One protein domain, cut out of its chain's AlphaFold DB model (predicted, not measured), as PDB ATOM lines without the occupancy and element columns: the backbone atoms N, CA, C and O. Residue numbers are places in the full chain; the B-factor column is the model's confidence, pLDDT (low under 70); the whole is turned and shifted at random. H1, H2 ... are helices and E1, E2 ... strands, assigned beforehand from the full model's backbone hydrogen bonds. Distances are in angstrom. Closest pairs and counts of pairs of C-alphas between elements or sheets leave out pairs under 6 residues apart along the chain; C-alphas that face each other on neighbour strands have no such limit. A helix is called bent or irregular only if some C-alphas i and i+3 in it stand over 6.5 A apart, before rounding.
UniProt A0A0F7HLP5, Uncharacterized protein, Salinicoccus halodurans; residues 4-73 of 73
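What this domain is: This is residues 4 to 73 of the 73 residues of an uncharacterized protein of Salinicoccus halodurans (UniProt A0A0F7HLP5). One long, nearly straight helix, H1, makes the length of a rod, and a small two-stranded hairpin, E1 and E2, folds back beside its last part. Residues 4 to 29 of H1 stick out as a free arm, while residues 34 to 50 of H1 form with the hairpin a more compact head at the other end. The printed part has 70 residues, with one named helix and two named strands in the order H1, E1, E2; the class is mixed, helices and strands, and the one sheet has the order E1 - E2, antiparallel. The whole is extended, with a radius of gyration of the C-alphas of 21.6 A and spans of 73 by 18 by 10 A.

Where its parts are: H1 is residues 4 to 51, 70.2 A from first to last C-alpha, and it is not bent. It begins at C-alpha 4, at (-23.810, -7.973, 78.993), and ends at C-alpha 51, at (-32.420, -21.131, 10.624), with z falling along it. E1 is residues 56 to 62, 18.9 A long, from C-alpha 56 at (-20.986, -19.787, 12.702) to C-alpha 62 at (-15.094, -19.570, 30.664), with z rising. E2 is residues 67 to 72, 17.3 A long, and ends at C-alpha 72, at (-21.003, -15.541, 11.630), with z falling again.

How they stand to each other: In H1 every O i to N i+4 pair is within hydrogen-bond range. H1 and E1 have 2 pairs of C-alphas within 8 A, the closest being those of Ala 49 and Tyr 56, 6.7 A apart. H1 and E2 have 6 such pairs, the closest being those of His 38 and Ala 67, 6.5 A apart. E1 and E2 form a hairpin and are antiparallel neighbours, with 167 degrees between their N-to-C directions. The C-alphas of Ile 60 and Tyr 68 face each other at 4.3 A. Across the pair, N 57 and O 71 are 2.8 A apart and N 69 and O 59 are 2.9 A apart, both within hydrogen-bond range.

The domain as a whole: The two C-alphas farthest apart are those of Ile 4 and Asp 53, at 73.5 A. Residues 4 to 29, which belong to H1, stand free; the 44 residues without them span 34 by 16 by 9 A, with a radius of gyration of 11.0 A. The links H1 to E1 and E1 to E2 are tight, with 4 residues each. The printed part has no cut and ends at Lys 73, the chain's last residue. The mean pLDDT of the printed part is 96.4, and no printed residue is under 70.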
ATOM      1  N   ILE A   4     -23.217  -8.803  80.054       84.31
ATOM      2  CA  ILE A   4     -23.810  -7.973  78.993       84.31
ATOM      3  C   ILE A   4     -22.814  -7.764  77.842       84.31
ATOM      4  O   ILE A   4     -23.158  -7.961  76.679       84.31
ATOM      5  N   SER A   5     -21.560  -7.421  78.153       85.44
ATOM      6  CA  SER A   5     -20.502  -7.237  77.148       85.44
ATOM      7  C   SER A   5     -20.162  -8.529  76.394       85.44
ATOM      8  O   SER A   5     -19.888  -8.495  75.194       85.44
ATOM      9  N   GLN A   6     -20.245  -9.678  77.070       85.00
ATOM     10  CA  GLN A   6     -20.054 -10.985  76.446       85.00
ATOM     11  C   GLN A   6     -21.205 -11.327  75.490       85.00
ATOM     12  O   GLN A   6     -20.947 -11.676  74.341       85.00
ATOM     13  N   LEU A   7     -22.459 -11.149  75.923       83.94
ATOM     14  CA  LEU A   7     -23.642 -11.374  75.085       83.94
ATOM     15  C   LEU A   7     -23.612 -10.510  73.813       83.94
ATOM     16  O   LEU A   7     -23.864 -11.003  72.716       83.94
ATOM     17  N   LEU A   8     -23.250  -9.228  73.946       87.44
ATOM     18  CA  LEU A   8     -23.137  -8.314  72.809       87.44
ATOM     19  C   LEU A   8     -22.073  -8.780  71.806       87.44
ATOM     20  O   LEU A   8     -22.314  -8.772  70.602       87.44
ATOM     21  N   THR A   9     -20.915  -9.220  72.299       91.25
ATOM     22  CA  THR A   9     -19.807  -9.678  71.450       91.25
ATOM     23  C   THR A   9     -20.177 -10.944  70.674       91.25
ATOM     24  O   THR A   9     -19.882 -11.037  69.483       91.25
ATOM     25  N   GLU A  10     -20.858 -11.901  71.308       92.44
ATOM     26  CA  GLU A  10     -21.312 -13.128  70.641       92.44
ATOM     27  C   GLU A  10     -22.380 -12.843  69.573       92.44
ATOM     28  O   GLU A  10     -22.294 -13.361  68.458       92.44
ATOM     29  N   ASN A  11     -23.321 -11.934  69.845       94.44
ATOM     30  CA  ASN A  11     -24.331 -11.531  68.863       94.44
ATOM     31  C   ASN A  11     -23.716 -10.821  67.646       94.44
ATOM     32  O   ASN A  11     -24.147 -11.053  66.517       94.44
ATOM     33  N   ILE A  12     -22.686  -9.991  67.849       95.62
ATOM     34  CA  ILE A  12     -21.962  -9.334  66.749       95.62
ATOM     35  C   ILE A  12     -21.234 -10.369  65.886       95.62
ATOM     36  O   ILE A  12     -21.326 -10.311  64.661       95.62
ATOM     37  N   LYS A  13     -20.548 -11.342  66.498       95.38
ATOM     38  CA  LYS A  13     -19.887 -12.429  65.756       95.38
ATOM     39  C   LYS A  13     -20.889 -13.224  64.921       95.38
ATOM     40  O   LYS A  13     -20.620 -13.497  63.754       95.38
ATOM     41  N   LEU A  14     -22.044 -13.555  65.500       96.44
ATOM     42  CA  LEU A  14     -23.108 -14.262  64.793       96.44
ATOM     43  C   LEU A  14     -23.645 -13.439  63.615       96.44
ATOM     44  O   LEU A  14     -23.784 -13.969  62.516       96.44
ATOM     45  N   ALA A  15     -23.896 -12.143  63.811       97.00
ATOM     46  CA  ALA A  15     -24.352 -11.261  62.740       97.00
ATOM     47  C   ALA A  15     -23.334 -11.182  61.590       97.00
ATOM     48  O   ALA A  15     -23.712 -11.308  60.427       97.00
ATOM     49  N   LEU A  16     -22.043 -11.042  61.904       97.62
ATOM     50  CA  LEU A  16     -20.973 -11.032  60.902       97.62
ATOM     51  C   LEU A  16     -20.887 -12.356  60.136       97.62
ATOM     52  O   LEU A  16     -20.733 -12.345  58.915       97.62
ATOM     53  N   LEU A  17     -21.036 -13.488  60.831       97.81
ATOM     54  CA  LEU A  17     -21.079 -14.804  60.195       97.81
ATOM     55  C   LEU A  17     -22.247 -14.902  59.207       97.81
ATOM     56  O   LEU A  17     -22.051 -15.320  58.067       97.81
ATOM     57  N   LEU A  18     -23.445 -14.481  59.616       98.25
ATOM     58  CA  LEU A  18     -24.630 -14.503  58.760       98.25
ATOM     59  C   LEU A  18     -24.464 -13.603  57.533       98.25
ATOM     60  O   LEU A  18     -24.782 -14.027  56.423       98.25
ATOM     61  N   ILE A  19     -23.913 -12.399  57.708       98.25
ATOM     62  CA  ILE A  19     -23.607 -11.494  56.593       98.25
ATOM     63  C   ILE A  19     -22.643 -12.169  55.615       98.25
ATOM     64  O   ILE A  19     -22.896 -12.152  54.413       98.25
ATOM     65  N   GLY A  20     -21.580 -12.806  56.115       98.19
ATOM     66  CA  GLY A  20     -20.621 -13.532  55.283       98.19
ATOM     67  C   GLY A  20     -21.264 -14.669  54.485       98.19
ATOM     68  O   GLY A  20     -21.015 -14.799  53.287       98.19
ATOM     69  N   ILE A  21     -22.145 -15.450  55.119       98.44
ATOM     70  CA  ILE A  21     -22.880 -16.536  54.457       98.44
ATOM     71  C   ILE A  21     -23.787 -15.985  53.356       98.44
ATOM     72  O   ILE A  21     -23.754 -16.484  52.231       98.44
ATOM     73  N   VAL A  22     -24.569 -14.943  53.650       98.38
ATOM     74  CA  VAL A  22     -25.460 -14.319  52.661       98.38
ATOM     75  C   VAL A  22     -24.654 -13.785  51.478       98.38
ATOM     76  O   VAL A  22     -25.022 -14.038  50.335       98.38
ATOM     77  N   HIS A  23     -23.522 -13.123  51.735       98.19
ATOM     78  CA  HIS A  23     -22.650 -12.611  50.678       98.19
ATOM     79  C   HIS A  23     -22.119 -13.729  49.773       98.19
ATOM     80  O   HIS A  23     -22.152 -13.608  48.549       98.19
ATOM     81  N   LEU A  24     -21.670 -14.838  50.366       98.25
ATOM     82  CA  LEU A  24     -21.187 -15.993  49.614       98.25
ATOM     83  C   LEU A  24     -22.297 -16.598  48.744       98.25
ATOM     84  O   LEU A  24     -22.073 -16.875  47.567       98.25
ATOM     85  N   ILE A  25     -23.503 -16.751  49.300       98.44
ATOM     86  CA  ILE A  25     -24.671 -17.233  48.554       98.44
ATOM     87  C   ILE A  25     -24.979 -16.297  47.382       98.44
ATOM     88  O   ILE A  25     -25.196 -16.776  46.271       98.44
ATOM     89  N   SER A  26     -24.953 -14.976  47.584       98.25
ATOM     90  CA  SER A  26     -25.194 -14.007  46.510       98.25
ATOM     91  C   SER A  26     -24.197 -14.147  45.358       98.25
ATOM     92  O   SER A  26     -24.609 -14.125  44.200       98.25
ATOM     93  N   ILE A  27     -22.908 -14.352  45.652       98.12
ATOM     94  CA  ILE A  27     -21.880 -14.578  44.623       98.12
ATOM     95  C   ILE A  27     -22.184 -15.852  43.827       98.12
ATOM     96  O   ILE A  27     -22.150 -15.831  42.596       98.12
ATOM     97  N   ILE A  28     -22.529 -16.945  44.513       98.06
ATOM     98  CA  ILE A  28     -22.884 -18.215  43.864       98.06
ATOM     99  C   ILE A  28     -24.095 -18.021  42.944       98.06
ATOM    100  O   ILE A  28     -24.058 -18.427  41.784       98.06
ATOM    101  N   VAL A  29     -25.146 -17.357  43.431       98.31
ATOM    102  CA  VAL A  29     -26.353 -17.077  42.642       98.31
ATOM    103  C   VAL A  29     -26.022 -16.230  41.413       98.31
ATOM    104  O   VAL A  29     -26.467 -16.570  40.321       98.31
ATOM    105  N   MET A  30     -25.201 -15.182  41.545       97.75
ATOM    106  CA  MET A  30     -24.794 -14.362  40.397       97.75
ATOM    107  C   MET A  30     -24.066 -15.182  39.328       97.75
ATOM    108  O   MET A  30     -24.363 -15.032  38.144       97.75
ATOM    109  N   VAL A  31     -23.148 -16.068  39.725       98.00
ATOM    110  CA  VAL A  31     -22.422 -16.936  38.786       98.00
ATOM    111  C   VAL A  31     -23.373 -17.899  38.073       98.00
ATOM    112  O   VAL A  31     -23.301 -18.036  36.853       98.00
ATOM    113  N   LEU A  32     -24.298 -18.525  38.807       98.00
ATOM    114  CA  LEU A  32     -25.298 -19.425  38.225       98.00
ATOM    115  C   LEU A  32     -26.238 -18.694  37.262       98.00
ATOM    116  O   LEU A  32     -26.562 -19.223  36.200       98.00
ATOM    117  N   MET A  33     -26.645 -17.467  37.596       98.25
ATOM    118  CA  MET A  33     -27.459 -16.640  36.707       98.25
ATOM    119  C   MET A  33     -26.704 -16.292  35.422       98.25
ATOM    120  O   MET A  33     -27.266 -16.452  34.343       98.25
ATOM    121  N   GLN A  34     -25.434 -15.875  35.510       97.94
ATOM    122  CA  GLN A  34     -24.612 -15.618  34.319       97.94
ATOM    123  C   GLN A  34     -24.493 -16.863  33.439       97.94
ATOM    124  O   GLN A  34     -24.725 -16.784  32.236       97.94
ATOM    125  N   HIS A  35     -24.198 -18.015  34.045       98.19
ATOM    126  CA  HIS A  35     -24.138 -19.291  33.339       98.19
ATOM    127  C   HIS A  35     -25.434 -19.589  32.585       98.19
ATOM    128  O   HIS A  35     -25.405 -19.926  31.400       98.19
ATOM    129  N   HIS A  36     -26.572 -19.466  33.272       98.25
ATOM    130  CA  HIS A  36     -27.877 -19.742  32.693       98.25
ATOM    131  C   HIS A  36     -28.179 -18.799  31.523       98.25
ATOM    132  O   HIS A  36     -28.461 -19.273  30.426       98.25
ATOM    133  N   PHE A  37     -28.045 -17.485  31.718       98.38
ATOM    134  CA  PHE A  37     -28.362 -16.514  30.670       98.38
ATOM    135  C   PHE A  37     -27.444 -16.625  29.455       98.38
ATOM    136  O   PHE A  37     -27.949 -16.611  28.336       98.38
ATOM    137  N   HIS A  38     -26.132 -16.803  29.641       98.44
ATOM    138  CA  HIS A  38     -25.232 -17.004  28.503       98.44
ATOM    139  C   HIS A  38     -25.549 -18.302  27.752       98.44
ATOM    140  O   HIS A  38     -25.499 -18.322  26.528       98.44
ATOM    141  N   THR A  39     -25.920 -19.377  28.456       98.38
ATOM    142  CA  THR A  39     -26.317 -20.639  27.807       98.38
ATOM    143  C   THR A  39     -27.568 -20.458  26.950       98.38
ATOM    144  O   THR A  39     -27.598 -20.903  25.801       98.38
ATOM    145  N   GLU A  40     -28.592 -19.782  27.474       98.50
ATOM    146  CA  GLU A  40     -29.810 -19.491  26.713       98.50
ATOM    147  C   GLU A  40     -29.528 -18.585  25.510       98.50
ATOM    148  O   GLU A  40     -30.008 -18.850  24.407       98.50
ATOM    149  N   GLU A  41     -28.696 -17.559  25.680       98.38
ATOM    150  CA  GLU A  41     -28.309 -16.659  24.595       98.38
ATOM    151  C   GLU A  41     -27.544 -17.395  23.482       98.38
ATOM    152  O   GLU A  41     -27.907 -17.282  22.311       98.38
ATOM    153  N   ILE A  42     -26.560 -18.230  23.836       98.38
ATOM    154  CA  ILE A  42     -25.836 -19.093  22.887       98.38
ATOM    155  C   ILE A  42     -26.818 -19.967  22.101       98.38
ATOM    156  O   ILE A  42     -26.731 -20.052  20.875       98.38
ATOM    157  N   ASN A  43     -27.771 -20.605  22.785       98.25
ATOM    158  CA  ASN A  43     -28.761 -21.464  22.139       98.25
ATOM    159  C   ASN A  43     -29.616 -20.686  21.132       98.25
ATOM    160  O   ASN A  43     -29.899 -21.193  20.044       98.25
ATOM    161  N   LEU A  44     -30.019 -19.459  21.468       98.25
ATOM    162  CA  LEU A  44     -30.766 -18.587  20.561       98.25
ATOM    163  C   LEU A  44     -29.930 -18.187  19.341       98.25
ATOM    164  O   LEU A  44     -30.432 -18.256  18.217       98.25
ATOM    165  N   LEU A  45     -28.659 -17.829  19.537       98.06
ATOM    166  CA  LEU A  45     -27.744 -17.463  18.454       98.06
ATOM    167  C   LEU A  45     -27.501 -18.628  17.489       98.06
ATOM    168  O   LEU A  45     -27.634 -18.451  16.277       98.06
ATOM    169  N   ILE A  46     -27.233 -19.828  18.016       97.81
ATOM    170  CA  ILE A  46     -27.069 -21.049  17.217       97.81
ATOM    171  C   ILE A  46     -28.339 -21.336  16.418       97.81
ATOM    172  O   ILE A  46     -28.271 -21.541  15.208       97.81
ATOM    173  N   ARG A  47     -29.510 -21.326  17.069       97.88
ATOM    174  CA  ARG A  47     -30.793 -21.561  16.388       97.88
ATOM    175  C   ARG A  47     -31.027 -20.543  15.276       97.88
ATOM    176  O   ARG A  47     -31.486 -20.921  14.204       97.88
ATOM    177  N   GLY A  48     -30.693 -19.276  15.518       97.50
ATOM    178  CA  GLY A  48     -30.796 -18.213  14.527       97.50
ATOM    179  C   GLY A  48     -29.884 -18.430  13.320       97.50
ATOM    180  O   GLY A  48     -30.354 -18.303  12.194       97.50
ATOM    181  N   ALA A  49     -28.614 -18.775  13.541       96.88
ATOM    182  CA  ALA A  49     -27.669 -19.049  12.457       96.88
ATOM    183  C   ALA A  49     -28.090 -20.276  11.635       96.88
ATOM    184  O   ALA A  49     -28.160 -20.202  10.413       96.88
ATOM    185  N   VAL A  50     -28.494 -21.364  12.303       96.94
ATOM    186  CA  VAL A  50     -29.002 -22.577  11.640       96.94
ATOM    187  C   VAL A  50     -30.259 -22.282  10.818       96.94
ATOM    188  O   VAL A  50     -30.370 -22.737   9.687       96.94
ATOM    189  N   ALA A  51     -31.198 -21.491  11.346       97.50
ATOM    190  CA  ALA A  51     -32.420 -21.131  10.624       97.50
ATOM    191  C   ALA A  51     -32.164 -20.265   9.376       97.50
ATOM    192  O   ALA A  51     -33.005 -20.236   8.479       97.50
ATOM    193  N   ARG A  52     -31.030 -19.557   9.321       96.88
ATOM    194  CA  ARG A  52     -30.607 -18.736   8.177       96.88
ATOM    195  C   ARG A  52     -29.595 -19.430   7.261       96.88
ATOM    196  O   ARG A  52     -29.146 -18.801   6.311       96.88
ATOM    197  N   ASP A  53     -29.261 -20.694   7.532       95.94
ATOM    198  CA  ASP A  53     -28.205 -21.444   6.833       95.94
ATOM    199  C   ASP A  53     -26.841 -20.716   6.850       95.94
ATOM    200  O   ASP A  53     -26.058 -20.754   5.903       95.94
ATOM    201  N   GLU A  54     -26.561 -20.005   7.947       96.06
ATOM    202  CA  GLU A  54     -25.307 -19.286   8.160       96.06
ATOM    203  C   GLU A  54     -24.294 -20.180   8.883       96.06
ATOM    204  O   GLU A  54     -24.592 -20.797   9.913       96.06
ATOM    205  N   ASN A  55     -23.053 -20.187   8.396       95.81
ATOM    206  CA  ASN A  55     -21.952 -20.778   9.144       95.81
ATOM    207  C   ASN A  55     -21.623 -19.894  10.348       95.81
ATOM    208  O   ASN A  55     -21.593 -18.669  10.256       95.81
ATOM    209  N   TYR A  56     -21.336 -20.514  11.489       96.44
ATOM    210  CA  TYR A  56     -20.986 -19.787  12.702       96.44
ATOM    211  C   TYR A  56     -19.796 -20.414  13.425       96.44
ATOM    212  O   TYR A  56     -19.440 -21.576  13.232       96.44
ATOM    213  N   GLU A  57     -19.174 -19.614  14.281       97.69
ATOM    214  CA  GLU A  57     -18.120 -20.016  15.197       97.69
ATOM    215  C   GLU A  57     -18.490 -19.584  16.612       97.69
ATOM    216  O   GLU A  57     -18.762 -18.410  16.870       97.69
ATOM    217  N   LEU A  58     -18.473 -20.551  17.527       97.56
ATOM    218  CA  LEU A  58     -18.677 -20.354  18.954       97.56
ATOM    219  C   LEU A  58     -17.385 -20.708  19.692       97.56
ATOM    220  O   LEU A  58     -16.870 -21.814  19.545       97.56
ATOM    221  N   VAL A  59     -16.893 -19.785  20.515       97.94
ATOM    222  CA  VAL A  59     -15.748 -20.012  21.405       97.94
ATOM    223  C   VAL A  59     -16.178 -19.721  22.834       97.94
ATOM    224  O   VAL A  59     -16.582 -18.597  23.133       97.94
ATOM    225  N   ILE A  60     -16.084 -20.720  23.712       97.75
ATOM    226  CA  ILE A  60     -16.322 -20.554  25.149       97.75
ATOM    227  C   ILE A  60     -15.000 -20.186  25.820       97.75
ATOM    228  O   ILE A  60     -14.015 -20.913  25.712       97.75
ATOM    229  N   HIS A  61     -14.978 -19.047  26.510       98.00
ATOM    230  CA  HIS A  61     -13.795 -18.532  27.211       98.00
ATOM    231  C   HIS A  61     -13.781 -18.915  28.689       98.00
ATOM    232  O   HIS A  61     -12.724 -18.953  29.313       98.00
ATOM    233  N   ASN A  62     -14.955 -19.171  29.270       96.88
ATOM    234  CA  ASN A  62     -15.094 -19.570  30.664       96.88
ATOM    235  C   ASN A  62     -16.240 -20.570  30.821       96.88
ATOM    236  O   ASN A  62     -17.394 -20.235  30.578       96.88
ATOM    237  N   GLU A  63     -15.933 -21.779  31.282       95.69
ATOM    238  CA  GLU A  63     -16.932 -22.839  31.447       95.69
ATOM    239  C   GLU A  63     -17.883 -22.618  32.631       95.69
ATOM    240  O   GLU A  63     -19.035 -23.053  32.586       95.69
ATOM    241  N   LEU A  64     -17.431 -21.919  33.677       96.50
ATOM    242  CA  LEU A  64     -18.224 -21.660  34.876       96.50
ATOM    243  C   LEU A  64     -19.353 -20.671  34.587       96.50
ATOM    244  O   LEU A  64     -20.492 -20.936  34.951       96.50
ATOM    245  N   THR A  65     -19.056 -19.558  33.920       97.06
ATOM    246  CA  THR A  65     -20.057 -18.534  33.576       97.06
ATOM    247  C   THR A  65     -20.600 -18.682  32.163       97.06
ATOM    248  O   THR A  65     -21.488 -17.927  31.790       97.06
ATOM    249  N   LYS A  66     -20.059 -19.606  31.360       98.00
ATOM    250  CA  LYS A  66     -20.344 -19.751  29.922       98.00
ATOM    251  C   LYS A  66     -20.085 -18.480  29.113       98.00
ATOM    252  O   LYS A  66     -20.684 -18.290  28.062       98.00
ATOM    253  N   ALA A  67     -19.173 -17.621  29.573       97.50
ATOM    254  CA  ALA A  67     -18.750 -16.456  28.803       97.50
ATOM    255  C   ALA A  67     -18.177 -16.900  27.448       97.50
ATOM    256  O   ALA A  67     -17.363 -17.826  27.389       97.50
ATOM    257  N   TYR A  68     -18.596 -16.240  26.369       98.38
ATOM    258  CA  TYR A  68     -18.372 -16.730  25.014       98.38
ATOM    259  C   TYR A  68     -18.143 -15.606  24.000       98.38
ATOM    260  O   TYR A  68     -18.339 -14.423  24.269       98.38
ATOM    261  N   SER A  69     -17.713 -15.991  22.804       98.19
ATOM    262  CA  SER A  69     -17.788 -15.166  21.601       98.19
ATOM    263  C   SER A  69     -18.468 -15.949  20.494       98.19
ATOM    264  O   SER A  69     -18.152 -17.120  20.281       98.19
ATOM    265  N   PHE A  70     -19.374 -15.287  19.784       98.12
ATOM    266  CA  PHE A  70     -20.107 -15.852  18.661       98.12
ATOM    267  C   PHE A  70     -19.891 -14.987  17.421       98.12
ATOM    268  O   PHE A  70     -19.992 -13.761  17.493       98.12
ATOM    269  N   ARG A  71     -19.560 -15.615  16.291       97.44
ATOM    270  CA  ARG A  71     -19.322 -14.939  15.008       97.44
ATOM    271  C   ARG A  71     -19.975 -15.710  13.870       97.44
ATOM    272  O   ARG A  71     -19.894 -16.933  13.847       97.44
ATOM    273  N   ILE A  72     -20.565 -14.990  12.920       96.38
ATOM    274  CA  ILE A  72     -21.003 -15.541  11.630       96.38
ATOM    275  C   ILE A  72     -19.800 -15.563  10.673       96.38
ATOM    276  O   ILE A  72     -18.978 -14.643  10.719       96.38
ATOM    277  N   LYS A  73     -19.675 -16.621   9.866       88.25
ATOM    278  CA  LYS A  73     -18.628 -16.807   8.850       88.25
ATOM    279  C   LYS A  73     -19.180 -16.663   7.440       88.25
ATOM    280  O   LYS A  73     -20.275 -17.210   7.186       88.25
TER     281      LYS A  73